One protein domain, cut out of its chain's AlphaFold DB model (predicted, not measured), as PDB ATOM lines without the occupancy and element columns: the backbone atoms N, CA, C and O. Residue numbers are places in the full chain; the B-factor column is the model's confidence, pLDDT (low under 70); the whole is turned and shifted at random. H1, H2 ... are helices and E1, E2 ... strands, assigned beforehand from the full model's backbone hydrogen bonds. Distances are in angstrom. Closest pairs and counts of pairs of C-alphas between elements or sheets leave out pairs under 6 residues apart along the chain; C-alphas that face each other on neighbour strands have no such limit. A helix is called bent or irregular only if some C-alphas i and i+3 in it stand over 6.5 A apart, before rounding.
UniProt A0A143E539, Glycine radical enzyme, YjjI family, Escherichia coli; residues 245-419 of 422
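Overview. This is residues 245 to 419 of the 422 residues of the protein "Glycine radical enzyme, YjjI family" of Escherichia coli (UniProt A0A143E539). What shape do these atoms make? A narrow sheet of three parallel strands, in the order E1, E2, E3, is covered on one face by two helices, the long H2 over E1 and H6 over E2 and E3, with H7 side by side with H6. H1 and H5, side by side, continue from the ends of E1 and E2, while at the other end of the length residues 301 to 307, of which 301 to 304 belong to H4, stick out. What is it made of? The printed part has 175 residues with seven named helices and three named strands, in the order E1, H1, H2, H3, H4, E2, H5, H6, E3, H7, and is mostly helix. It is compact, with a radius of gyration of the C-alphas of 17.7 A, but elongated in outline, spanning 58 by 35 by 29 A.

Arrangement. How are the strands paired? E1, residues 245 to 253, and E2, residues 313 to 320, are parallel at 21 degrees, with N 247 and O 314 within hydrogen-bond range at 2.8 A. E2 and E3, residues 374 to 377, are parallel at 31 degrees, with N 319 and O 376 within range at 2.9 A. Which helices are on the sheet? H2, residues 264 to 293, is over E1 at a height over the sheet of 8.7 A, with the C-alphas of Ser 247 and Cys 287 closest at 6.5 A. H6, residues 343 to 362, is on the same face at a height over the sheet of 11.8 A, over E2 and E3, with the C-alphas of Ala 357 and Leu 375 closest at 6.7 A; this makes two layers, helices on one face of a sheet. H7, residues 401 to 417, only grazes the sheet with residues 411 to 417. How do the helices meet? H6 and H7 touch at a shallow tilt of 19 degrees, the same way, with the C-alphas of Tyr 350 and Ile 411 closest at 6.1 A. H1, residues 254 to 260, and H5, residues 322 to 332, touch at a shallow tilt of 27 degrees, the same way, with the C-alphas of Lys 255 and Ala 325 closest at 4.3 A. H3, residues 296 to 299, is close to but not clearly touching H4, residues 301 to 304, with the C-alphas of Phe 297 and Val 303 closest at 6.4 A. What of the helix backbones? In H1, H5 and H6 every O i to N i+4 pair is within hydrogen-bond range, against 23 of 26 in H2 and 11 of 13 in H7; H3 and H4 are too short for such a pair.

Along the chain. Where do the strands run? E1 goes from C-alpha 245 at (27.875, 17.062, 16.816) over 23.5 A and bends by 57 degrees at residue 248; E2 is 22.3 A long and E3 10.1 A. How long are the helices? H2 measures 41.3 A, H6 28.0 A, H7 23.1 A and H5 15.4 A. H2 has a kink of 33 degrees near residue 271 and is irregular, with C-alphas 269 and 272 7.2 A apart. H7 has a kink of 34 degrees near residue 408 and ends at C-alpha 417, (22.331, 28.550, 4.563).

Size, cuts and confidence. How far does it reach? The two C-alphas farthest apart, those of Glu 305 and Gly 334, are 59.5 A apart. Which links are long? Those from H6 to E3, 11 residues, and from E3 to H7, 23 residues, are long; the printed part has no cut. Where is confidence low? The mean pLDDT of the printed part is 94.7, and residue 419 is under 70.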
ATOM      1  N   GLY A 245      28.238  18.022  17.854       96.81
ATOM      2  CA  GLY A 245      27.875  17.062  16.816       96.81
ATOM      3  C   GLY A 245      26.381  16.957  16.554       96.81
ATOM      4  O   GLY A 245      25.647  17.932  16.682       96.81
ATOM      5  N   GLY A 246      25.940  15.773  16.138       96.88
ATOM      6  CA  GLY A 246      24.554  15.487  15.780       96.88
ATOM      7  C   GLY A 246      23.871  14.683  16.880       96.88
ATOM      8  O   GLY A 246      24.295  13.561  17.149       96.88
ATOM      9  N   SER A 247      22.818  15.218  17.499       97.06
ATOM     10  CA  SER A 247      22.071  14.514  18.555       97.06
ATOM     11  C   SER A 247      21.286  13.330  17.994       97.06
ATOM     12  O   SER A 247      21.368  12.227  18.519       97.06
ATOM     13  N   THR A 248      20.555  13.560  16.904       96.94
ATOM     14  CA  THR A 248      19.708  12.580  16.209       96.94
ATOM     15  C   THR A 248      19.456  13.057  14.780       96.94
ATOM     16  O   THR A 248      19.547  14.261  14.516       96.94
ATOM     17  N   LEU A 249      19.136  12.147  13.862       96.62
ATOM     18  CA  LEU A 249      18.661  12.453  12.515       96.62
ATOM     19  C   LEU A 249      17.302  11.800  12.286       96.62
ATOM     20  O   LEU A 249      17.168  10.582  12.252       96.62
ATOM     21  N   VAL A 250      16.309  12.642  12.033       97.31
ATOM     22  CA  VAL A 250      14.972  12.228  11.600       97.31
ATOM     23  C   VAL A 250      14.750  12.845  10.232       97.31
ATOM     24  O   VAL A 250      15.144  13.992  10.038       97.31
ATOM     25  N   ARG A 251      14.148  12.134   9.276       97.81
ATOM     26  CA  ARG A 251      13.988  12.621   7.896       97.81
ATOM     27  C   ARG A 251      12.582  12.451   7.326       97.81
ATOM     28  O   ARG A 251      11.934  11.433   7.569       97.81
ATOM     29  N   LEU A 252      12.163  13.419   6.509       98.44
ATOM     30  CA  LEU A 252      10.934  13.360   5.710       98.44
ATOM     31  C   LEU A 252      11.134  12.543   4.440       98.44
ATOM     32  O   LEU A 252      12.088  12.782   3.696       98.44
ATOM     33  N   ASN A 253      10.168  11.679   4.144       98.38
ATOM     34  CA  ASN A 253       9.966  11.126   2.814       98.38
ATOM     35  C   ASN A 253       9.104  12.094   1.988       98.38
ATOM     36  O   ASN A 253       7.873  12.059   2.056       98.38
ATOM     37  N   LEU A 254       9.736  12.970   1.202       98.62
ATOM     38  CA  LEU A 254       9.005  13.992   0.445       98.62
ATOM     39  C   LEU A 254       8.074  13.382  -0.607       98.62
ATOM     40  O   LEU A 254       7.001  13.930  -0.855       98.62
ATOM     41  N   LYS A 255       8.442  12.230  -1.180       98.25
ATOM     42  CA  LYS A 255       7.579  11.480  -2.101       98.25
ATOM     43  C   LYS A 255       6.283  11.057  -1.412       98.25
ATOM     44  O   LYS A 255       5.207  11.342  -1.924       98.25
ATOM     45  N   ALA A 256       6.375  10.448  -0.229       98.38
ATOM     46  CA  ALA A 256       5.203  10.000   0.527       98.38
ATOM     47  C   ALA A 256       4.282  11.160   0.944       98.38
ATOM     48  O   ALA A 256       3.062  10.988   1.017       98.38
ATOM     49  N   ILE A 257       4.857  12.338   1.208       98.69
ATOM     50  CA  ILE A 257       4.100  13.570   1.470       98.69
ATOM     51  C   ILE A 257       3.386  14.021   0.191       98.69
ATOM     52  O   ILE A 257       2.180  14.247   0.224       98.69
ATOM     53  N   ALA A 258       4.092  14.086  -0.942       98.56
ATOM     54  CA  ALA A 258       3.514  14.470  -2.230       98.56
ATOM     55  C   ALA A 258       2.394  13.522  -2.689       98.56
ATOM     56  O   ALA A 258       1.382  13.981  -3.215       98.56
ATOM     57  N   GLU A 259       2.523  12.212  -2.454       98.44
ATOM     58  CA  GLU A 259       1.472  11.219  -2.726       98.44
ATOM     59  C   GLU A 259       0.177  11.536  -1.966       98.44
ATOM     60  O   GLU A 259      -0.905  11.425  -2.545       98.44
ATOM     61  N   ARG A 260       0.296  12.007  -0.717       98.31
ATOM     62  CA  ARG A 260      -0.815  12.353   0.185       98.31
ATOM     63  C   ARG A 260      -1.418  13.742  -0.046       98.31
ATOM     64  O   ARG A 260      -2.443  14.045   0.561       98.31
ATOM     65  N   SER A 261      -0.800  14.577  -0.876       98.38
ATOM     66  CA  SER A 261      -1.321  15.909  -1.208       98.38
ATOM     67  C   SER A 261      -2.269  15.873  -2.400       98.38
ATOM     68  O   SER A 261      -2.048  15.126  -3.345       98.38
ATOM     69  N   GLU A 262      -3.307  16.697  -2.408       97.50
ATOM     70  CA  GLU A 262      -4.263  16.742  -3.527       97.50
ATOM     71  C   GLU A 262      -3.749  17.580  -4.710       97.50
ATOM     72  O   GLU A 262      -4.038  17.271  -5.864       97.50
ATOM     73  N   SER A 263      -2.950  18.608  -4.425       98.12
ATOM     74  CA  SER A 263      -2.446  19.599  -5.381       98.12
ATOM     75  C   SER A 263      -1.119  20.199  -4.894       98.12
ATOM     76  O   SER A 263      -0.678  19.917  -3.772       98.12
ATOM     77  N   LEU A 264      -0.481  21.055  -5.703       97.25
ATOM     78  CA  LEU A 264       0.643  21.878  -5.240       97.25
ATOM     79  C   LEU A 264       0.215  22.737  -4.047       97.25
ATOM     80  O   LEU A 264       0.928  22.803  -3.049       97.25
ATOM     81  N   ASP A 265      -0.943  23.389  -4.130       98.00
ATOM     82  CA  ASP A 265      -1.419  24.265  -3.059       98.00
ATOM     83  C   ASP A 265      -1.611  23.502  -1.740       98.00
ATOM     84  O   ASP A 265      -1.106  23.918  -0.697       98.00
ATOM     85  N   ASP A 266      -2.230  22.324  -1.800       98.69
ATOM     86  CA  ASP A 266      -2.447  21.460  -0.640       98.69
ATOM     87  C   ASP A 266      -1.135  20.922  -0.035       98.69
ATOM     88  O   ASP A 266      -0.991  20.798   1.190       98.69
ATOM     89  N   PHE A 267      -0.139  20.638  -0.879       98.75
ATOM     90  CA  PHE A 267       1.198  20.262  -0.426       98.75
ATOM     91  C   PHE A 267       1.846  21.390   0.382       98.75
ATOM     92  O   PHE A 267       2.279  21.167   1.515       98.75
ATOM     93  N   PHE A 268       1.874  22.602  -0.180       98.69
ATOM     94  CA  PHE A 268       2.564  23.752   0.408       98.69
ATOM     95  C   PHE A 268       1.842  24.325   1.633       98.69
ATOM     96  O   PHE A 268       2.500  24.759   2.578       98.69
ATOM     97  N   THR A 269       0.511  24.348   1.645       98.44
ATOM     98  CA  THR A 269      -0.257  25.039   2.696       98.44
ATOM     99  C   THR A 269      -0.671  24.129   3.850       98.44
ATOM    100  O   THR A 269      -0.833  24.614   4.971       98.44
ATOM    101  N   ARG A 270      -0.800  22.814   3.614       98.56
ATOM    102  CA  ARG A 270      -1.319  21.865   4.611       98.56
ATOM    103  C   ARG A 270      -0.394  20.678   4.852       98.56
ATOM    104  O   ARG A 270       0.016  20.453   5.990       98.56
ATOM    105  N   THR A 271      -0.073  19.914   3.809       98.69
ATOM    106  CA  THR A 271       0.528  18.581   3.979       98.69
ATOM    107  C   THR A 271       1.985  18.653   4.436       98.69
ATOM    108  O   THR A 271       2.331  18.037   5.446       98.69
ATOM    109  N   LEU A 272       2.838  19.423   3.751       98.81
ATOM    110  CA  LEU A 272       4.242  19.570   4.143       98.81
ATOM    111  C   LEU A 272       4.377  20.214   5.536       98.81
ATOM    112  O   LEU A 272       5.039  19.608   6.381       98.81
ATOM    113  N   PRO A 273       3.713  21.351   5.850       98.62
ATOM    114  CA  PRO A 273       3.773  21.935   7.192       98.62
ATOM    115  C   PRO A 273       3.356  20.967   8.305       98.62
ATOM    116  O   PRO A 273       3.990  20.935   9.361       98.62
ATOM    117  N   HIS A 274       2.322  20.149   8.072       98.69
ATOM    118  CA  HIS A 274       1.864  19.157   9.042       98.69
ATOM    119  C   HIS A 274       2.957  18.135   9.391       98.69
ATOM    120  O   HIS A 274       3.220  17.906  10.576       98.69
ATOM    121  N   TYR A 275       3.616  17.548   8.386       98.81
ATOM    122  CA  TYR A 275       4.672  16.556   8.618       98.81
ATOM    123  C   TYR A 275       5.965  17.174   9.152       98.81
ATOM    124  O   TYR A 275       6.635  16.539   9.967       98.81
ATOM    125  N   CYS A 276       6.276  18.424   8.799       98.69
ATOM    126  CA  CYS A 276       7.375  19.156   9.428       98.69
ATOM    127  C   CYS A 276       7.174  19.282  10.950       98.69
ATOM    128  O   CYS A 276       8.107  19.045  11.714       98.69
ATOM    129  N   GLN A 277       5.948  19.571  11.410       98.56
ATOM    130  CA  GLN A 277       5.637  19.608  12.845       98.56
ATOM    131  C   GLN A 277       5.771  18.230  13.510       98.56
ATOM    132  O   GLN A 277       6.307  18.126  14.613       98.56
ATOM    133  N   GLN A 278       5.346  17.159  12.832       98.69
ATOM    134  CA  GLN A 278       5.501  15.801  13.363       98.69
ATOM    135  C   GLN A 278       6.976  15.404  13.498       98.69
ATOM    136  O   GLN A 278       7.362  14.784  14.487       98.69
ATOM    137  N   GLN A 279       7.821  15.803  12.546       98.56
ATOM    138  CA  GLN A 279       9.258  15.556  12.615       98.56
ATOM    139  C   GLN A 279       9.914  16.277  13.794       98.56
ATOM    140  O   GLN A 279      10.735  15.668  14.478       98.56
ATOM    141  N   ILE A 280       9.527  17.528  14.073       98.12
ATOM    142  CA  ILE A 280      10.001  18.259  15.259       98.12
ATOM    143  C   ILE A 280       9.596  17.532  16.539       98.12
ATOM    144  O   ILE A 280      10.445  17.314  17.395       98.12
ATOM    145  N   ALA A 281       8.347  17.068  16.642       98.06
ATOM    146  CA  ALA A 281       7.897  16.317  17.812       98.06
ATOM    147  C   ALA A 281       8.725  15.036  18.048       98.06
ATOM    148  O   ALA A 281       9.032  14.697  19.190       98.06
ATOM    149  N   ILE A 282       9.122  14.337  16.977       98.12
ATOM    150  CA  ILE A 282       9.984  13.147  17.071       98.12
ATOM    151  C   ILE A 282      11.402  13.538  17.495       98.12
ATOM    152  O   ILE A 282      11.966  12.902  18.386       98.12
ATOM    153  N   ILE A 283      11.968  14.579  16.879       97.94
ATOM    154  CA  ILE A 283      13.288  15.115  17.225       97.94
ATOM    155  C   ILE A 283      13.342  15.497  18.707       97.94
ATOM    156  O   ILE A 283      14.244  15.049  19.414       97.94
ATOM    157  N   ASP A 284      12.374  16.278  19.186       97.12
ATOM    158  CA  ASP A 284      12.343  16.756  20.566       97.12
ATOM    159  C   ASP A 284      12.225  15.595  21.555       97.12
ATOM    160  O   ASP A 284      12.973  15.565  22.530       97.12
ATOM    161  N   ALA A 285      11.373  14.599  21.285       97.12
ATOM    162  CA  ALA A 285      11.232  13.431  22.155       97.12
ATOM    163  C   ALA A 285      12.524  12.598  22.241       97.12
ATOM    164  O   ALA A 285      12.918  12.162  23.327       97.12
ATOM    165  N   ARG A 286      13.211  12.394  21.108       97.06
ATOM    166  CA  ARG A 286      14.491  11.666  21.062       97.06
ATOM    167  C   ARG A 286      15.600  12.438  21.774       97.06
ATOM    168  O   ARG A 286      16.332  11.860  22.575       97.06
ATOM    169  N   CYS A 287      15.706  13.741  21.520       96.88
ATOM    170  CA  CYS A 287      16.669  14.598  22.202       96.88
ATOM    171  C   CYS A 287      16.386  14.676  23.705       96.88
ATOM    172  O   CYS A 287      17.306  14.550  24.501       96.88
ATOM    173  N   GLU A 288      15.136  14.839  24.125       96.25
ATOM    174  CA  GLU A 288      14.788  14.875  25.545       96.25
ATOM    175  C   GLU A 288      15.210  13.595  26.268       96.25
ATOM    176  O   GLU A 288      15.824  13.670  27.333       96.25
ATOM    177  N   PHE A 289      14.985  12.431  25.654       96.69
ATOM    178  CA  PHE A 289      15.488  11.168  26.183       96.69
ATOM    179  C   PHE A 289      17.021  11.158  26.295       96.69
ATOM    180  O   PHE A 289      17.558  10.886  27.372       96.69
ATOM    181  N   LEU A 290      17.735  11.513  25.220       96.06
ATOM    182  CA  LEU A 290      19.201  11.550  25.207       96.06
ATOM    183  C   LEU A 290      19.757  12.496  26.287       96.06
ATOM    184  O   LEU A 290      20.678  12.125  27.013       96.06
ATOM    185  N   TYR A 291      19.199  13.696  26.425       95.38
ATOM    186  CA  TYR A 291      19.728  14.720  27.327       95.38
ATOM    187  C   TYR A 291      19.336  14.518  28.793       95.38
ATOM    188  O   TYR A 291      20.110  14.903  29.665       95.38
ATOM    189  N   GLN A 292      18.160  13.952  29.077       94.62
ATOM    190  CA  GLN A 292      17.643  13.869  30.450       94.62
ATOM    191  C   GLN A 292      17.648  12.458  31.038       94.62
ATOM    192  O   GLN A 292      17.734  12.323  32.254       94.62
ATOM    193  N   GLN A 293      17.506  11.419  30.211       94.69
ATOM    194  CA  GLN A 293      17.244  10.052  30.687       94.69
ATOM    195  C   GLN A 293      18.379   9.079  30.373       94.69
ATOM    196  O   GLN A 293      18.602   8.140  31.129       94.69
ATOM    197  N   SER A 294      19.119   9.288  29.280       94.12
ATOM    198  CA  SER A 294      20.257   8.416  28.958       94.12
ATOM    199  C   SER A 294      21.486   8.660  29.837       94.12
ATOM    200  O   SER A 294      22.367   7.808  29.922       94.12
ATOM    201  N   HIS A 295      21.567   9.847  30.449       92.50
ATOM    202  CA  HIS A 295      22.720  10.334  31.210       92.50
ATOM    203  C   HIS A 295      24.046  10.369  30.428       92.50
ATOM    204  O   HIS A 295      25.118  10.445  31.033       92.50
ATOM    205  N   PHE A 296      24.001  10.360  29.090       95.75
ATOM    206  CA  PHE A 296      25.198  10.420  28.249       95.75
ATOM    207  C   PHE A 296      26.069  11.641  28.574       95.75
ATOM    208  O   PHE A 296      27.242  11.507  28.922       95.75
ATOM    209  N   PHE A 297      25.487  12.841  28.497       96.19
ATOM    210  CA  PHE A 297      26.225  14.089  28.699       96.19
ATOM    211  C   PHE A 297      26.647  14.320  30.154       96.19
ATOM    212  O   PHE A 297      27.631  15.005  30.401       96.19
ATOM    213  N   GLU A 298      25.931  13.737  31.114       93.62
ATOM    214  CA  GLU A 298      26.259  13.828  32.540       93.62
ATOM    215  C   GLU A 298      27.491  12.977  32.894       93.62
ATOM    216  O   GLU A 298      28.377  13.409  33.633       93.62
ATOM    217  N   ASN A 299      27.571  11.765  32.335       91.56
ATOM    218  CA  ASN A 299      28.575  10.779  32.736       91.56
ATOM    219  C   ASN A 299      29.796  10.705  31.815       91.56
ATOM    220  O   ASN A 299      30.826  10.170  32.229       91.56
ATOM    221  N   SER A 300      29.710  11.241  30.597       96.19
ATOM    222  CA  SER A 300      30.787  11.159  29.609       96.19
ATOM    223  C   SER A 300      32.047  11.911  30.049       96.19
ATOM    224  O   SER A 300      32.014  13.115  30.310       96.19
ATOM    225  N   PHE A 301      33.189  11.217  30.062       97.88
ATOM    226  CA  PHE A 301      34.490  11.850  30.302       97.88
ATOM    227  C   PHE A 301      34.820  12.895  29.226       97.88
ATOM    228  O   PHE A 301      35.430  13.910  29.538       97.88
ATOM    229  N   LEU A 302      34.316  12.717  27.995       98.31
ATOM    230  CA  LEU A 302      34.469  13.694  26.914       98.31
ATOM    231  C   LEU A 302      33.877  15.060  27.299       98.31
ATOM    232  O   LEU A 302      34.412  16.092  26.903       98.31
ATOM    233  N   VAL A 303      32.782  15.079  28.073       98.19
ATOM    234  CA  VAL A 303      32.195  16.322  28.604       98.19
ATOM    235  C   VAL A 303      33.041  16.854  29.758       98.19
ATOM    236  O   VAL A 303      33.382  18.034  29.770       98.19
ATOM    237  N   LYS A 304      33.417  15.988  30.707       98.00
ATOM    238  CA  LYS A 304      34.193  16.370  31.902       98.00
ATOM    239  C   LYS A 304      35.552  16.984  31.553       98.00
ATOM    240  O   LYS A 304      35.951  17.965  32.168       98.00
ATOM    241  N   GLU A 305      36.223  16.454  30.535       98.19
ATOM    242  CA  GLU A 305      37.517  16.951  30.043       98.19
ATOM    243  C   GLU A 305      37.370  18.119  29.044       98.19
ATOM    244  O   GLU A 305      38.355  18.740  28.628       98.19
ATOM    245  N   GLY A 306      36.132  18.480  28.688       98.06
ATOM    246  CA  GLY A 306      35.816  19.596  27.801       98.06
ATOM    247  C   GLY A 306      36.113  19.329  26.325       98.06
ATOM    248  O   GLY A 306      36.264  20.282  25.564       98.06
ATOM    249  N   LEU A 307      36.209  18.060  25.919       98.50
ATOM    250  CA  LEU A 307      36.368  17.664  24.516       98.50
ATOM    251  C   LEU A 307      35.065  17.841  23.732       98.50
ATOM    252  O   LEU A 307      35.096  18.066  22.525       98.50
ATOM    253  N   ILE A 308      33.918  17.751  24.408       98.50
ATOM    254  CA  ILE A 308      32.603  18.055  23.837       98.50
ATOM    255  C   ILE A 308      31.775  18.910  24.798       98.50
ATOM    256  O   ILE A 308      31.887  18.793  26.016       98.50
ATOM    257  N   ASN A 309      30.897  19.738  24.238       97.56
ATOM    258  CA  ASN A 309      29.935  20.556  24.962       97.56
ATOM    259  C   ASN A 309      28.506  20.189  24.508       97.56
ATOM    260  O   ASN A 309      28.201  20.342  23.321       97.56
ATOM    261  N   PRO A 310      27.607  19.758  25.417       96.62
ATOM    262  CA  PRO A 310      26.214  19.427  25.095       96.62
ATOM    263  C   PRO A 310      25.439  20.540  24.366       96.62
ATOM    264  O   PRO A 310      24.541  20.246  23.575       96.62
ATOM    265  N   GLU A 311      25.794  21.809  24.590       96.06
ATOM    266  CA  GLU A 311      25.176  22.978  23.940       96.06
ATOM    267  C   GLU A 311      25.616  23.172  22.482       96.06
ATOM    268  O   GLU A 311      25.032  23.981  21.761       96.06
ATOM    269  N   ARG A 312      26.641  22.441  22.027       96.62
ATOM    270  CA  ARG A 312      27.144  22.471  20.643       96.62
ATOM    271  C   ARG A 312      26.618  21.315  19.789       96.62
ATOM    272  O   ARG A 312      27.021  21.168  18.640       96.62
ATOM    273  N   PHE A 313      25.722  20.494  20.323       97.69
ATOM    274  CA  PHE A 313      25.049  19.453  19.550       97.69
ATOM    275  C   PHE A 313      23.784  19.989  18.883       97.69
ATOM    276  O   PHE A 313      23.086  20.832  19.442       97.69
ATOM    277  N   VAL A 314      23.472  19.482  17.694       96.62
ATOM    278  CA  VAL A 314      22.281  19.847  16.917       96.62
ATOM    279  C   VAL A 314      21.483  18.604  16.533       96.62
ATOM    280  O   VAL A 314      22.064  17.596  16.126       96.62
ATOM    281  N   PRO A 315      20.147  18.629  16.608       97.06
ATOM    282  CA  PRO A 315      19.342  17.649  15.913       97.06
ATOM    283  C   PRO A 315      19.332  17.960  14.417       97.06
ATOM    284  O   PRO A 315      19.358  19.118  13.994       97.06
ATOM    285  N   MET A 316      19.277  16.917  13.604       96.88
ATOM    286  CA  MET A 316      19.302  17.028  12.155       96.88
ATOM    287  C   MET A 316      17.888  16.816  11.609       96.88
ATOM    288  O   MET A 316      17.288  15.753  11.778       96.88
ATOM    289  N   PHE A 317      17.368  17.843  10.943       97.50
ATOM    290  CA  PHE A 317      16.091  17.832  10.244       97.50
ATOM    291  C   PHE A 317      16.335  17.369   8.803       97.50
ATOM    292  O   PHE A 317      16.702  18.145   7.925       97.50
ATOM    293  N   GLY A 318      16.216  16.068   8.568       96.81
ATOM    294  CA  GLY A 318      16.499  15.444   7.283       96.81
ATOM    295  C   GLY A 318      15.346  15.509   6.278       96.81
ATOM    296  O   GLY A 318      14.172  15.583   6.647       96.81
ATOM    297  N   MET A 319      15.678  15.376   4.999       97.12
ATOM    298  CA  MET A 319      14.732  15.126   3.908       97.12
ATOM    299  C   MET A 319      15.363  14.253   2.815       97.12
ATOM    300  O   MET A 319      16.588  14.244   2.655       97.12
ATOM    301  N   TYR A 320      14.531  13.518   2.077       97.50
ATOM    302  CA  TYR A 320      14.916  12.779   0.870       97.50
ATOM    303  C   TYR A 320      13.735  12.635  -0.101       97.50
ATOM    304  O   TYR A 320      12.587  12.917   0.258       97.50
ATOM    305  N   GLY A 321      14.015  12.198  -1.332       97.31
ATOM    306  CA  GLY A 321      12.991  11.974  -2.353       97.31
ATOM    307  C   GLY A 321      12.440  13.261  -2.970       97.31
ATOM    308  O   GLY A 321      11.269  13.304  -3.351       97.31
ATOM    309  N   LEU A 322      13.246  14.333  -3.033       97.75
ATOM    310  CA  LEU A 322      12.805  15.612  -3.606       97.75
ATOM    311  C   LEU A 322      12.423  15.467  -5.082       97.75
ATOM    312  O   LEU A 322      11.409  16.019  -5.499       97.75
ATOM    313  N   ALA A 323      13.213  14.723  -5.857       96.69
ATOM    314  CA  ALA A 323      12.965  14.532  -7.281       96.69
ATOM    315  C   ALA A 323      11.588  13.905  -7.533       96.69
ATOM    316  O   ALA A 323      10.811  14.402  -8.349       96.69
ATOM    317  N   GLU A 324      11.255  12.852  -6.786       97.81
ATOM    318  CA  GLU A 324       9.970  12.168  -6.914       97.81
ATOM    319  C   GLU A 324       8.816  13.045  -6.429       97.81
ATOM    320  O   GLU A 324       7.782  13.094  -7.090       97.81
ATOM    321  N   ALA A 325       8.999  13.785  -5.333       98.44
ATOM    322  CA  ALA A 325       7.998  14.732  -4.854       98.44
ATOM    323  C   ALA A 325       7.669  15.802  -5.904       98.44
ATOM    324  O   ALA A 325       6.503  16.009  -6.228       98.44
ATOM    325  N   VAL A 326       8.692  16.445  -6.478       98.19
ATOM    326  CA  VAL A 326       8.520  17.464  -7.522       98.19
ATOM    327  C   VAL A 326       7.800  16.879  -8.732       98.19
ATOM    328  O   VAL A 326       6.815  17.450  -9.194       98.19
ATOM    329  N   ASN A 327       8.259  15.727  -9.219       97.50
ATOM    330  CA  ASN A 327       7.690  15.082 -10.397       97.50
ATOM    331  C   ASN A 327       6.208  14.720 -10.199       97.50
ATOM    332  O   ASN A 327       5.401  14.997 -11.084       97.50
ATOM    333  N   LEU A 328       5.842  14.161  -9.041       98.31
ATOM    334  CA  LEU A 328       4.453  13.831  -8.711       98.31
ATOM    335  C   LEU A 328       3.571  15.078  -8.600       98.31
ATOM    336  O   LEU A 328       2.433  15.076  -9.064       98.31
ATOM    337  N   LEU A 329       4.080  16.152  -7.995       98.44
ATOM    338  CA  LEU A 329       3.326  17.397  -7.860       98.44
ATOM    339  C   LEU A 329       3.114  18.086  -9.213       98.44
ATOM    340  O   LEU A 329       2.019  18.578  -9.475       98.44
ATOM    341  N   CYS A 330       4.118  18.078 -10.097       97.88
ATOM    342  CA  CYS A 330       3.961  18.564 -11.468       97.88
ATOM    343  C   CYS A 330       2.896  17.764 -12.232       97.88
ATOM    344  O   CYS A 330       2.053  18.364 -12.897       97.88
ATOM    345  N   GLU A 331       2.879  16.434 -12.096       97.44
ATOM    346  CA  GLU A 331       1.854  15.581 -12.713       97.44
ATOM    347  C   GLU A 331       0.439  15.911 -12.216       97.44
ATOM    348  O   GLU A 331      -0.476  16.031 -13.032       97.44
ATOM    349  N   LYS A 332       0.259  16.118 -10.904       97.12
ATOM    350  CA  LYS A 332      -1.043  16.473 -10.303       97.12
ATOM    351  C   LYS A 332      -1.613  17.796 -10.822       97.12
ATOM    352  O   LYS A 332      -2.826  17.949 -10.898       97.12
ATOM    353  N   GLU A 333      -0.749  18.717 -11.230       95.75
ATOM    354  CA  GLU A 333      -1.119  20.027 -11.783       95.75
ATOM    355  C   GLU A 333      -1.172  20.049 -13.319       95.75
ATOM    356  O   GLU A 333      -1.408  21.094 -13.926       95.75
ATOM    357  N   GLY A 334      -0.913  18.915 -13.980       95.69
ATOM    358  CA  GLY A 334      -0.828  18.849 -15.441       95.69
ATOM    359  C   GLY A 334       0.363  19.619 -16.029       95.69
ATOM    360  O   GLY A 334       0.346  19.978 -17.208       95.69
ATOM    361  N   ILE A 335       1.404  19.880 -15.233       94.81
ATOM    362  CA  ILE A 335       2.633  20.539 -15.678       94.81
ATOM    363  C   ILE A 335       3.522  19.487 -16.351       94.81
ATOM    364  O   ILE A 335       4.076  18.607 -15.694       94.81
ATOM    365  N   ALA A 336       3.706  19.601 -17.667       94.69
ATOM    366  CA  ALA A 336       4.595  18.735 -18.444       94.69
ATOM    367  C   ALA A 336       6.082  19.113 -18.245       94.69
ATOM    368  O   ALA A 336       6.731  19.613 -19.160       94.69
ATOM    369  N   ALA A 337       6.599  18.914 -17.030       94.62
ATOM    370  CA  ALA A 337       7.975  19.209 -16.629       94.62
ATOM    371  C   ALA A 337       8.510  18.141 -15.657       94.62
ATOM    372  O   ALA A 337       7.750  17.513 -14.917       94.62
ATOM    373  N   ARG A 338       9.829  17.953 -15.643       93.88
ATOM    374  CA  ARG A 338      10.571  17.009 -14.808       93.88
ATOM    375  C   ARG A 338      11.717  17.708 -14.091       93.88
ATOM    376  O   ARG A 338      12.450  18.527 -14.650       93.88
ATOM    377  N   TYR A 339      11.880  17.354 -12.824       94.06
ATOM    378  CA  TYR A 339      12.974  17.842 -12.000       94.06
ATOM    379  C   TYR A 339      14.329  17.453 -12.607       94.06
ATOM    380  O   TYR A 339      14.515  16.314 -13.031       94.06
ATOM    381  N   GLY A 340      15.265  18.401 -12.668       90.38
ATOM    382  CA  GLY A 340      16.566  18.210 -13.317       90.38
ATOM    383  C   GLY A 340      16.602  18.519 -14.809       90.38
ATOM    384  O   GLY A 340      17.695  18.640 -15.358       90.38
ATOM    385  N   LYS A 341      15.444  18.676 -15.464       89.81
ATOM    386  CA  LYS A 341      15.346  18.860 -16.920       89.81
ATOM    387  C   LYS A 341      14.729  20.210 -17.277       89.81
ATOM    388  O   LYS A 341      15.354  21.004 -17.975       89.81
ATOM    389  N   GLU A 342      13.545  20.517 -16.752       92.88
ATOM    390  CA  GLU A 342      12.829  21.752 -17.076       92.88
ATOM    391  C   GLU A 342      12.799  22.745 -15.904       92.88
ATOM    392  O   GLU A 342      12.554  22.394 -14.746       92.88
ATOM    393  N   ALA A 343      12.963  24.034 -16.223       92.38
ATOM    394  CA  ALA A 343      12.995  25.116 -15.236       92.38
ATOM    395  C   ALA A 343      11.734  25.173 -14.353       92.38
ATOM    396  O   ALA A 343      11.841  25.433 -13.159       92.38
ATOM    397  N   ALA A 344      10.556  24.880 -14.916       94.88
ATOM    398  CA  ALA A 344       9.294  24.896 -14.176       94.88
ATOM    399  C   ALA A 344       9.279  23.889 -13.011       94.88
ATOM    400  O   ALA A 344       8.854  24.234 -11.911       94.88
ATOM    401  N   ALA A 345       9.792  22.673 -13.220       95.50
ATOM    402  CA  ALA A 345       9.904  21.675 -12.158       95.50
ATOM    403  C   ALA A 345      11.022  22.028 -11.164       95.50
ATOM    404  O   ALA A 345      10.859  21.868  -9.955       95.50
ATOM    405  N   ASN A 346      12.142  22.576 -11.646       94.31
ATOM    406  CA  ASN A 346      13.224  23.029 -10.770       94.31
ATOM    407  C   ASN A 346      12.761  24.127  -9.797       94.31
ATOM    408  O   ASN A 346      13.116  24.073  -8.620       94.31
ATOM    409  N   GLU A 347      11.914  25.063 -10.238       95.38
ATOM    410  CA  GLU A 347      11.330  26.090  -9.362       95.38
ATOM    411  C   GLU A 347      10.423  25.496  -8.271       95.38
ATOM    412  O   GLU A 347      10.445  25.974  -7.135       95.38
ATOM    413  N   VAL A 348       9.702  24.400  -8.548       97.25
ATOM    414  CA  VAL A 348       8.989  23.653  -7.493       97.25
ATOM    415  C   VAL A 348       9.991  23.097  -6.477       97.25
ATOM    416  O   VAL A 348       9.817  23.308  -5.278       97.25
ATOM    417  N   GLY A 349      11.082  22.469  -6.929       96.62
ATOM    418  CA  GLY A 349      12.140  21.963  -6.045       96.62
ATOM    419  C   GLY A 349      12.787  23.054  -5.178       96.62
ATOM    420  O   GLY A 349      13.010  22.849  -3.978       96.62
ATOM    421  N   TYR A 350      13.026  24.240  -5.747       96.44
ATOM    422  CA  TYR A 350      13.514  25.406  -5.004       96.44
ATOM    423  C   TYR A 350      12.500  25.878  -3.965       96.44
ATOM    424  O   TYR A 350      12.887  26.141  -2.828       96.44
ATOM    425  N   ARG A 351      11.211  25.929  -4.318       97.56
ATOM    426  CA  ARG A 351      10.140  26.337  -3.402       97.56
ATOM    427  C   ARG A 351       9.990  25.369  -2.224       97.56
ATOM    428  O   ARG A 351       9.872  25.835  -1.095       97.56
ATOM    429  N   ILE A 352      10.051  24.053  -2.459       98.38
ATOM    430  CA  ILE A 352      10.034  23.041  -1.382       98.38
ATOM    431  C   ILE A 352      11.222  23.265  -0.443       98.38
ATOM    432  O   ILE A 352      11.052  23.368   0.769       98.38
ATOM    433  N   SER A 353      12.424  23.387  -1.007       97.56
ATOM    434  CA  SER A 353      13.656  23.563  -0.229       97.56
ATOM    435  C   SER A 353      13.640  24.859   0.587       97.56
ATOM    436  O   SER A 353      14.042  24.857   1.748       97.56
ATOM    437  N   ALA A 354      13.132  25.950   0.007       97.19
ATOM    438  CA  ALA A 354      12.993  27.238   0.679       97.19
ATOM    439  C   ALA A 354      11.977  27.185   1.827       97.19
ATOM    440  O   ALA A 354      12.272  27.688   2.905       97.19
ATOM    441  N   GLN A 355      10.827  26.529   1.640       98.06
ATOM    442  CA  GLN A 355       9.840  26.387   2.712       98.06
ATOM    443  C   GLN A 355      10.368  25.524   3.866       98.06
ATOM    444  O   GLN A 355      10.134  25.848   5.028       98.06
ATOM    445  N   LEU A 356      11.100  24.445   3.569       98.19
ATOM    446  CA  LEU A 356      11.761  23.636   4.597       98.19
ATOM    447  C   LEU A 356      12.800  24.457   5.368       98.19
ATOM    448  O   LEU A 356      12.828  24.412   6.597       98.19
ATOM    449  N   ALA A 357      13.627  25.229   4.657       96.31
ATOM    450  CA  ALA A 357      14.612  26.117   5.263       96.31
ATOM    451  C   ALA A 357      13.949  27.165   6.167       96.31
ATOM    452  O   ALA A 357      14.350  27.316   7.318       96.31
ATOM    453  N   GLU A 358      12.898  27.831   5.685       96.31
ATOM    454  CA  GLU A 358      12.126  28.811   6.452       96.31
ATOM    455  C   GLU A 358      11.465  28.179   7.683       96.31
ATOM    456  O   GLU A 358      11.521  28.744   8.775       96.31
ATOM    457  N   PHE A 359      10.881  26.988   7.541       96.94
ATOM    458  CA  PHE A 359      10.269  26.269   8.654       96.94
ATOM    459  C   PHE A 359      11.292  25.964   9.754       96.94
ATOM    460  O   PHE A 359      11.050  26.278  10.922       96.94
ATOM    461  N   VAL A 360      12.447  25.391   9.396       95.75
ATOM    462  CA  VAL A 360      13.521  25.060  10.351       95.75
ATOM    463  C   VAL A 360      14.090  26.332  10.991       95.75
ATOM    464  O   VAL A 360      14.241  26.404  12.212       95.75
ATOM    465  N   ALA A 361      14.315  27.380  10.196       92.88
ATOM    466  CA  ALA A 361      14.791  28.677  10.671       92.88
ATOM    467  C   ALA A 361      13.769  29.429  11.543       92.88
ATOM    468  O   ALA A 361      14.149  30.349  12.266       92.88
ATOM    469  N   ASN A 362      12.493  29.038  11.561       93.88
ATOM    470  CA  ASN A 362      11.457  29.656  12.397       93.88
ATOM    471  C   ASN A 362      10.937  28.748  13.521       93.88
ATOM    472  O   ASN A 362      10.187  29.215  14.376       93.88
ATOM    473  N   THR A 363      11.383  27.492  13.582       95.38
ATOM    474  CA  THR A 363      10.944  26.525  14.598       95.38
ATOM    475  C   THR A 363      12.096  26.199  15.548       95.38
ATOM    476  O   THR A 363      12.985  25.424  15.192       95.38
ATOM    477  N   PRO A 364      12.151  26.813  16.743       94.19
ATOM    478  CA  PRO A 364      13.189  26.498  17.712       94.19
ATOM    479  C   PRO A 364      12.993  25.091  18.289       94.19
ATOM    480  O   PRO A 364      11.866  24.657  18.512       94.19
ATOM    481  N   VAL A 365      14.100  24.416  18.587       94.94
ATOM    482  CA  VAL A 365      14.129  23.128  19.298       94.94
ATOM    483  C   VAL A 365      14.645  23.318  20.719       94.94
ATOM    484  O   VAL A 365      15.429  24.232  20.997       94.94
ATOM    485  N   LYS A 366      14.229  22.437  21.633       91.75
ATOM    486  CA  LYS A 366      14.634  22.511  23.048       91.75
ATOM    487  C   LYS A 366      16.128  22.237  23.237       91.75
ATOM    488  O   LYS A 366      16.790  22.932  24.003       91.75
ATOM    489  N   TYR A 367      16.636  21.237  22.522       94.19
ATOM    490  CA  TYR A 367      18.024  20.788  22.567       94.19
ATOM    491  C   TYR A 367      18.640  20.917  21.183       94.19
ATOM    492  O   TYR A 367      18.423  20.071  20.322       94.19
ATOM    493  N   GLY A 368      19.384  21.994  20.974       94.62
ATOM    494  CA  GLY A 368      20.109  22.251  19.740       94.62
ATOM    495  C   GLY A 368      20.999  23.470  19.914       94.62
ATOM    496  O   GLY A 368      20.623  24.418  20.608       94.62
ATOM    497  N   TRP A 369      22.170  23.460  19.290       94.38
ATOM    498  CA  TRP A 369      23.040  24.624  19.225       94.38
ATOM    499  C   TRP A 369      22.256  25.806  18.646       94.38
ATOM    500  O   TRP A 369      21.550  25.683  17.645       94.38
ATOM    501  N   GLN A 370      22.302  26.935  19.356       92.00
ATOM    502  CA  GLN A 370      21.486  28.123  19.071       92.00
ATOM    503  C   GLN A 370      19.961  27.879  19.067       92.00
ATOM    504  O   GLN A 370      19.202  28.651  18.484       92.00
ATOM    505  N   LYS A 371      19.497  26.820  19.745       93.38
ATOM    506  CA  LYS A 371      18.098  26.356  19.778       93.38
ATOM    507  C   LYS A 371      17.547  25.997  18.397       93.38
ATOM    508  O   LYS A 371      16.353  26.162  18.153       93.38
ATOM    509  N   ARG A 372      18.397  25.520  17.481       91.88
ATOM    510  CA  ARG A 372      18.007  25.162  16.108       91.88
ATOM    511  C   ARG A 372      18.295  23.702  15.783       91.88
ATOM    512  O   ARG A 372      19.253  23.114  16.284       91.88
ATOM    513  N   ALA A 373      17.459  23.145  14.911       95.31
ATOM    514  CA  ALA A 373      17.802  21.963  14.136       95.31
ATOM    515  C   ALA A 373      18.561  22.380  12.867       95.31
ATOM    516  O   ALA A 373      18.422  23.511  12.402       95.31
ATOM    517  N   MET A 374      19.331  21.463  12.287       94.38
ATOM    518  CA  MET A 374      20.018  21.685  11.013       94.38
ATOM    519  C   MET A 374      19.313  20.952   9.875       94.38
ATOM    520  O   MET A 374      19.153  19.732   9.937       94.38
ATOM    521  N   LEU A 375      18.908  21.685   8.834       95.62
ATOM    522  CA  LEU A 375      18.313  21.094   7.636       95.62
ATOM    523  C   LEU A 375      19.360  20.264   6.885       95.62
ATOM    524  O   LEU A 375      20.485  20.709   6.664       95.62
ATOM    525  N   HIS A 376      18.986  19.053   6.478       94.12
ATOM    526  CA  HIS A 376      19.902  18.105   5.858       94.12
ATOM    527  C   HIS A 376      19.259  17.371   4.672       94.12
ATOM    528  O   HIS A 376      18.250  16.682   4.822       94.12
ATOM    529  N   ALA A 377      19.878  17.465   3.492       94.00
ATOM    530  CA  ALA A 377      19.574  16.583   2.364       94.00
ATOM    531  C   ALA A 377      20.253  15.229   2.590       94.00
ATOM    532  O   ALA A 377      21.464  15.088   2.419       94.00
ATOM    533  N   GLN A 378      19.466  14.237   2.986       92.38
ATOM    534  CA  GLN A 378      19.983  12.981   3.500       92.38
ATOM    535  C   GLN A 378      20.356  12.008   2.370       92.38
ATOM    536  O   GLN A 378      19.642  11.859   1.376       92.38
ATOM    537  N   SER A 379      21.511  11.348   2.510       84.88
ATOM    538  CA  SER A 379      21.968  10.312   1.578       84.88
ATOM    539  C   SER A 379      21.129   9.041   1.719       84.88
ATOM    540  O   SER A 379      21.046   8.505   2.818       84.88
ATOM    541  N   GLY A 380      20.587   8.504   0.630       84.75
ATOM    542  CA  GLY A 380      19.689   7.354   0.698       84.75
ATOM    543  C   GLY A 380      20.289   6.133   1.406       84.75
ATOM    544  O   GLY A 380      21.504   5.924   1.402       84.75
ATOM    545  N   ILE A 381      19.420   5.335   2.017       89.94
ATOM    546  CA  ILE A 381      19.735   4.039   2.633       89.94
ATOM    547  C   ILE A 381      19.098   2.903   1.829       89.94
ATOM    548  O   ILE A 381      18.243   3.125   0.977       89.94
ATOM    549  N   SER A 382      19.484   1.658   2.105       87.62
ATOM    550  CA  SER A 382      19.040   0.491   1.328       87.62
ATOM    551  C   SER A 382      17.524   0.260   1.318       87.62
ATOM    552  O   SER A 382      17.031  -0.440   0.439       87.62
ATOM    553  N   SER A 383      16.781   0.814   2.281       89.50
ATOM    554  CA  SER A 383      15.316   0.736   2.328       89.50
ATOM    555  C   SER A 383      14.605   1.781   1.459       89.50
ATOM    556  O   SER A 383      13.385   1.724   1.332       89.50
ATOM    557  N   ASP A 384      15.335   2.730   0.869       92.12
ATOM    558  CA  ASP A 384      14.774   3.846   0.097       92.12
ATOM    559  C   ASP A 384      14.443   3.409  -1.333       92.12
ATOM    560  O   ASP A 384      15.103   3.768  -2.309       92.12
ATOM    561  N   ILE A 385      13.419   2.569  -1.456       90.12
ATOM    562  CA  ILE A 385      13.017   1.990  -2.735       90.12
ATOM    563  C   ILE A 385      12.206   3.011  -3.540       90.12
ATOM    564  O   ILE A 385      11.167   3.506  -3.103       90.12
ATOM    565  N   GLY A 386      12.651   3.277  -4.770       92.06
ATOM    566  CA  GLY A 386      11.937   4.150  -5.705       92.06
ATOM    567  C   GLY A 386      11.948   5.625  -5.300       92.06
ATOM    568  O   GLY A 386      10.972   6.327  -5.577       92.06
ATOM    569  N   THR A 387      13.010   6.059  -4.620       94.88
ATOM    570  CA  THR A 387      13.287   7.457  -4.262       94.88
ATOM    571  C   THR A 387      14.749   7.798  -4.510       94.88
ATOM    572  O   THR A 387      15.631   6.960  -4.314       94.88
ATOM    573  N   THR A 388      15.009   9.049  -4.864       95.12
ATOM    574  CA  THR A 388      16.349   9.588  -5.076       95.12
ATOM    575  C   THR A 388      16.888  10.223  -3.780       95.12
ATOM    576  O   THR A 388      16.143  10.922  -3.082       95.12
ATOM    577  N   PRO A 389      18.175  10.018  -3.422       94.50
ATOM    578  CA  PRO A 389      18.781  10.615  -2.230       94.50
ATOM    579  C   PRO A 389      18.652  12.141  -2.156       94.50
ATOM    580  O   PRO A 389      19.030  12.845  -3.096       94.50
ATOM    581  N   GLY A 390      18.215  12.656  -1.004       94.12
ATOM    582  CA  GLY A 390      18.175  14.087  -0.703       94.12
ATOM    583  C   GLY A 390      17.494  14.907  -1.802       94.12
ATOM    584  O   GLY A 390      16.309  14.734  -2.086       94.12
ATOM    585  N   ALA A 391      18.290  15.780  -2.422       93.19
ATOM    586  CA  ALA A 391      17.914  16.626  -3.552       93.19
ATOM    587  C   ALA A 391      18.749  16.344  -4.817       93.19
ATOM    588  O   ALA A 391      19.016  17.247  -5.607       93.19
ATOM    589  N   ARG A 392      19.233  15.106  -4.981       92.56
ATOM    590  CA  ARG A 392      19.939  14.692  -6.202       92.56
ATOM    591  C   ARG A 392      18.962  14.536  -7.367       92.56
ATOM    592  O   ARG A 392      17.753  14.419  -7.168       92.56
ATOM    593  N   LEU A 393      19.511  14.516  -8.578       92.25
ATOM    594  CA  LEU A 393      18.764  14.133  -9.770       92.25
ATOM    595  C   LEU A 393      18.640  12.598  -9.842       92.25
ATOM    596  O   LEU A 393      19.534  11.913  -9.336       92.25
ATOM    597  N   PRO A 394      17.548  12.054 -10.415       90.88
ATOM    598  CA  PRO A 394      17.380  10.610 -10.545       90.88
ATOM    599  C   PRO A 394      18.505   9.960 -11.350       90.88
ATOM    600  O   PRO A 394      18.966  10.507 -12.353       90.88
ATOM    601  N   TYR A 395      18.919   8.768 -10.918       88.06
ATOM    602  CA  TYR A 395      19.973   8.008 -11.584       88.06
ATOM    603  C   TYR A 395      19.573   7.610 -13.009       88.06
ATOM    604  O   TYR A 395      18.514   7.016 -13.217       88.06
ATOM    605  N   GLY A 396      20.448   7.882 -13.977       87.88
ATOM    606  CA  GLY A 396      20.216   7.642 -15.403       87.88
ATOM    607  C   GLY A 396      19.497   8.787 -16.124       87.88
ATOM    608  O   GLY A 396      19.372   8.736 -17.347       87.88
ATOM    609  N   ASP A 397      19.052   9.810 -15.392       85.88
ATOM    610  CA  ASP A 397      18.415  11.017 -15.923       85.88
ATOM    611  C   ASP A 397      19.301  12.268 -15.766       85.88
ATOM    612  O   ASP A 397      18.839  13.385 -16.025       85.88
ATOM    613  N   GLU A 398      20.559  12.111 -15.337       85.31
ATOM    614  CA  GLU A 398      21.461  13.236 -15.117       85.31
ATOM    615  C   GLU A 398      21.791  13.970 -16.437       85.31
ATOM    616  O   GLU A 398      22.146  13.336 -17.436       85.31
ATOM    617  N   PRO A 399      21.711  15.315 -16.464       86.75
ATOM    618  CA  PRO A 399      22.192  16.115 -17.581       86.75
ATOM    619  C   PRO A 399      23.730  16.165 -17.575       86.75
ATOM    620  O   PRO A 399      24.401  15.488 -16.792       86.75
ATOM    621  N   ASP A 400      24.315  17.003 -18.430       89.69
ATOM    622  CA  ASP A 400      25.751  17.261 -18.365       89.69
ATOM    623  C   ASP A 400      26.177  17.755 -16.956       89.69
ATOM    624  O   ASP A 400      25.373  18.369 -16.241       89.69
ATOM    625  N   PRO A 401      27.439  17.529 -16.541       87.50
ATOM    626  CA  PRO A 401      27.889  17.855 -15.189       87.50
ATOM    627  C   PRO A 401      27.670  19.313 -14.763       87.50
ATOM    628  O   PRO A 401      27.428  19.568 -13.582       87.50
ATOM    629  N   ILE A 402      27.732  20.276 -15.692       89.06
ATOM    630  CA  ILE A 402      27.552  21.699 -15.373       89.06
ATOM    631  C   ILE A 402      26.082  21.969 -15.065       89.06
ATOM    632  O   ILE A 402      25.773  22.570 -14.034       89.06
ATOM    633  N   THR A 403      25.174  21.478 -15.907       86.25
ATOM    634  CA  THR A 403      23.728  21.626 -15.693       86.25
ATOM    635  C   THR A 403      23.268  20.885 -14.435       86.25
ATOM    636  O   THR A 403      22.453  21.407 -13.663       86.25
ATOM    637  N   HIS A 404      23.840  19.705 -14.166       88.88
ATOM    638  CA  HIS A 404      23.599  18.961 -12.928       88.88
ATOM    639  C   HIS A 404      23.994  19.809 -11.710       88.88
ATOM    640  O   HIS A 404      23.188  20.012 -10.797       88.88
ATOM    641  N   LEU A 405      25.216  20.359 -11.710       88.00
ATOM    642  CA  LEU A 405      25.702  21.225 -10.634       88.00
ATOM    643  C   LEU A 405      24.831  22.470 -10.463       88.00
ATOM    644  O   LEU A 405      24.441  22.770  -9.340       88.00
ATOM    645  N   GLN A 406      24.483  23.171 -11.540       86.69
ATOM    646  CA  GLN A 406      23.656  24.381 -11.466       86.69
ATOM    647  C   GLN A 406      22.268  24.108 -10.874       86.69
ATOM    648  O   GLN A 406      21.761  24.929 -10.107       86.69
ATOM    649  N   THR A 407      21.682  22.948 -11.176       85.00
ATOM    650  CA  THR A 407      20.371  22.562 -10.641       85.00
ATOM    651  C   THR A 407      20.441  22.246  -9.147       85.00
ATOM    652  O   THR A 407      19.647  22.755  -8.354       85.00
ATOM    653  N   VAL A 408      21.409  21.424  -8.735       90.00
ATOM    654  CA  VAL A 408      21.483  20.923  -7.353       90.00
ATOM    655  C   VAL A 408      22.129  21.945  -6.409       90.00
ATOM    656  O   VAL A 408      21.710  22.068  -5.257       90.00
ATOM    657  N   ALA A 409      23.102  22.737  -6.873       90.12
ATOM    658  CA  ALA A 409      23.852  23.671  -6.029       90.12
ATOM    659  C   ALA A 409      22.966  24.748  -5.396       90.12
ATOM    660  O   ALA A 409      23.156  25.073  -4.226       90.12
ATOM    661  N   ARG A 410      21.965  25.273  -6.120       89.50
ATOM    662  CA  ARG A 410      21.027  26.263  -5.559       89.50
ATOM    663  C   ARG A 410      20.247  25.686  -4.377       89.50
ATOM    664  O   ARG A 410      20.090  26.365  -3.367       89.50
ATOM    665  N   ILE A 411      19.810  24.431  -4.474       90.50
ATOM    666  CA  ILE A 411      19.104  23.739  -3.386       90.50
ATOM    667  C   ILE A 411      20.044  23.484  -2.213       90.50
ATOM    668  O   ILE A 411      19.689  23.777  -1.076       90.50
ATOM    669  N   MET A 412      21.257  23.001  -2.483       90.69
ATOM    670  CA  MET A 412      22.240  22.760  -1.425       90.69
ATOM    671  C   MET A 412      22.617  24.050  -0.699       90.69
ATOM    672  O   MET A 412      22.723  24.039   0.521       90.69
ATOM    673  N   LEU A 413      22.733  25.177  -1.407       88.88
ATOM    674  CA  LEU A 413      22.940  26.483  -0.782       88.88
ATOM    675  C   LEU A 413      21.762  26.886   0.108       88.88
ATOM    676  O   LEU A 413      22.003  27.334   1.221       88.88
ATOM    677  N   ILE A 414      20.510  26.691  -0.327       89.88
ATOM    678  CA  ILE A 414      19.329  26.940   0.521       89.88
ATOM    679  C   ILE A 414      19.396  26.093   1.800       89.88
ATOM    680  O   ILE A 414      19.187  26.612   2.891       89.88
ATOM    681  N   ILE A 415      19.732  24.809   1.674       89.00
ATOM    682  CA  ILE A 415      19.805  23.868   2.800       89.00
ATOM    683  C   ILE A 415      20.928  24.237   3.773       89.00
ATOM    684  O   ILE A 415      20.700  24.319   4.978       89.00
ATOM    685  N   ILE A 416      22.130  24.497   3.258       85.38
ATOM    686  CA  ILE A 416      23.302  24.857   4.065       85.38
ATOM    687  C   ILE A 416      23.064  26.202   4.766       85.38
ATOM    688  O   ILE A 416      23.282  26.322   5.972       85.38
ATOM    689  N   LEU A 417      22.558  27.202   4.038       85.19
ATOM    690  CA  LEU A 417      22.331  28.550   4.563       85.19
ATOM    691  C   LEU A 417      21.088  28.670   5.449       85.19
ATOM    692  O   LEU A 417      20.993  29.645   6.189       85.19
ATOM    693  N   ALA A 418      20.185  27.683   5.462       81.25
ATOM    694  CA  ALA A 418      19.119  27.601   6.466       81.25
ATOM    695  C   ALA A 418      19.684  27.600   7.896       81.25
ATOM    696  O   ALA A 418      19.022  28.022   8.840       81.25
ATOM    697  N   SER A 419      20.929  27.139   8.036       68.44
ATOM    698  CA  SER A 419      21.664  27.154   9.294       68.44
ATOM    699  C   SER A 419      22.499  28.422   9.482       68.44
ATOM    700  O   SER A 419      23.128  28.525  10.513       68.44
TER     701      SER A 419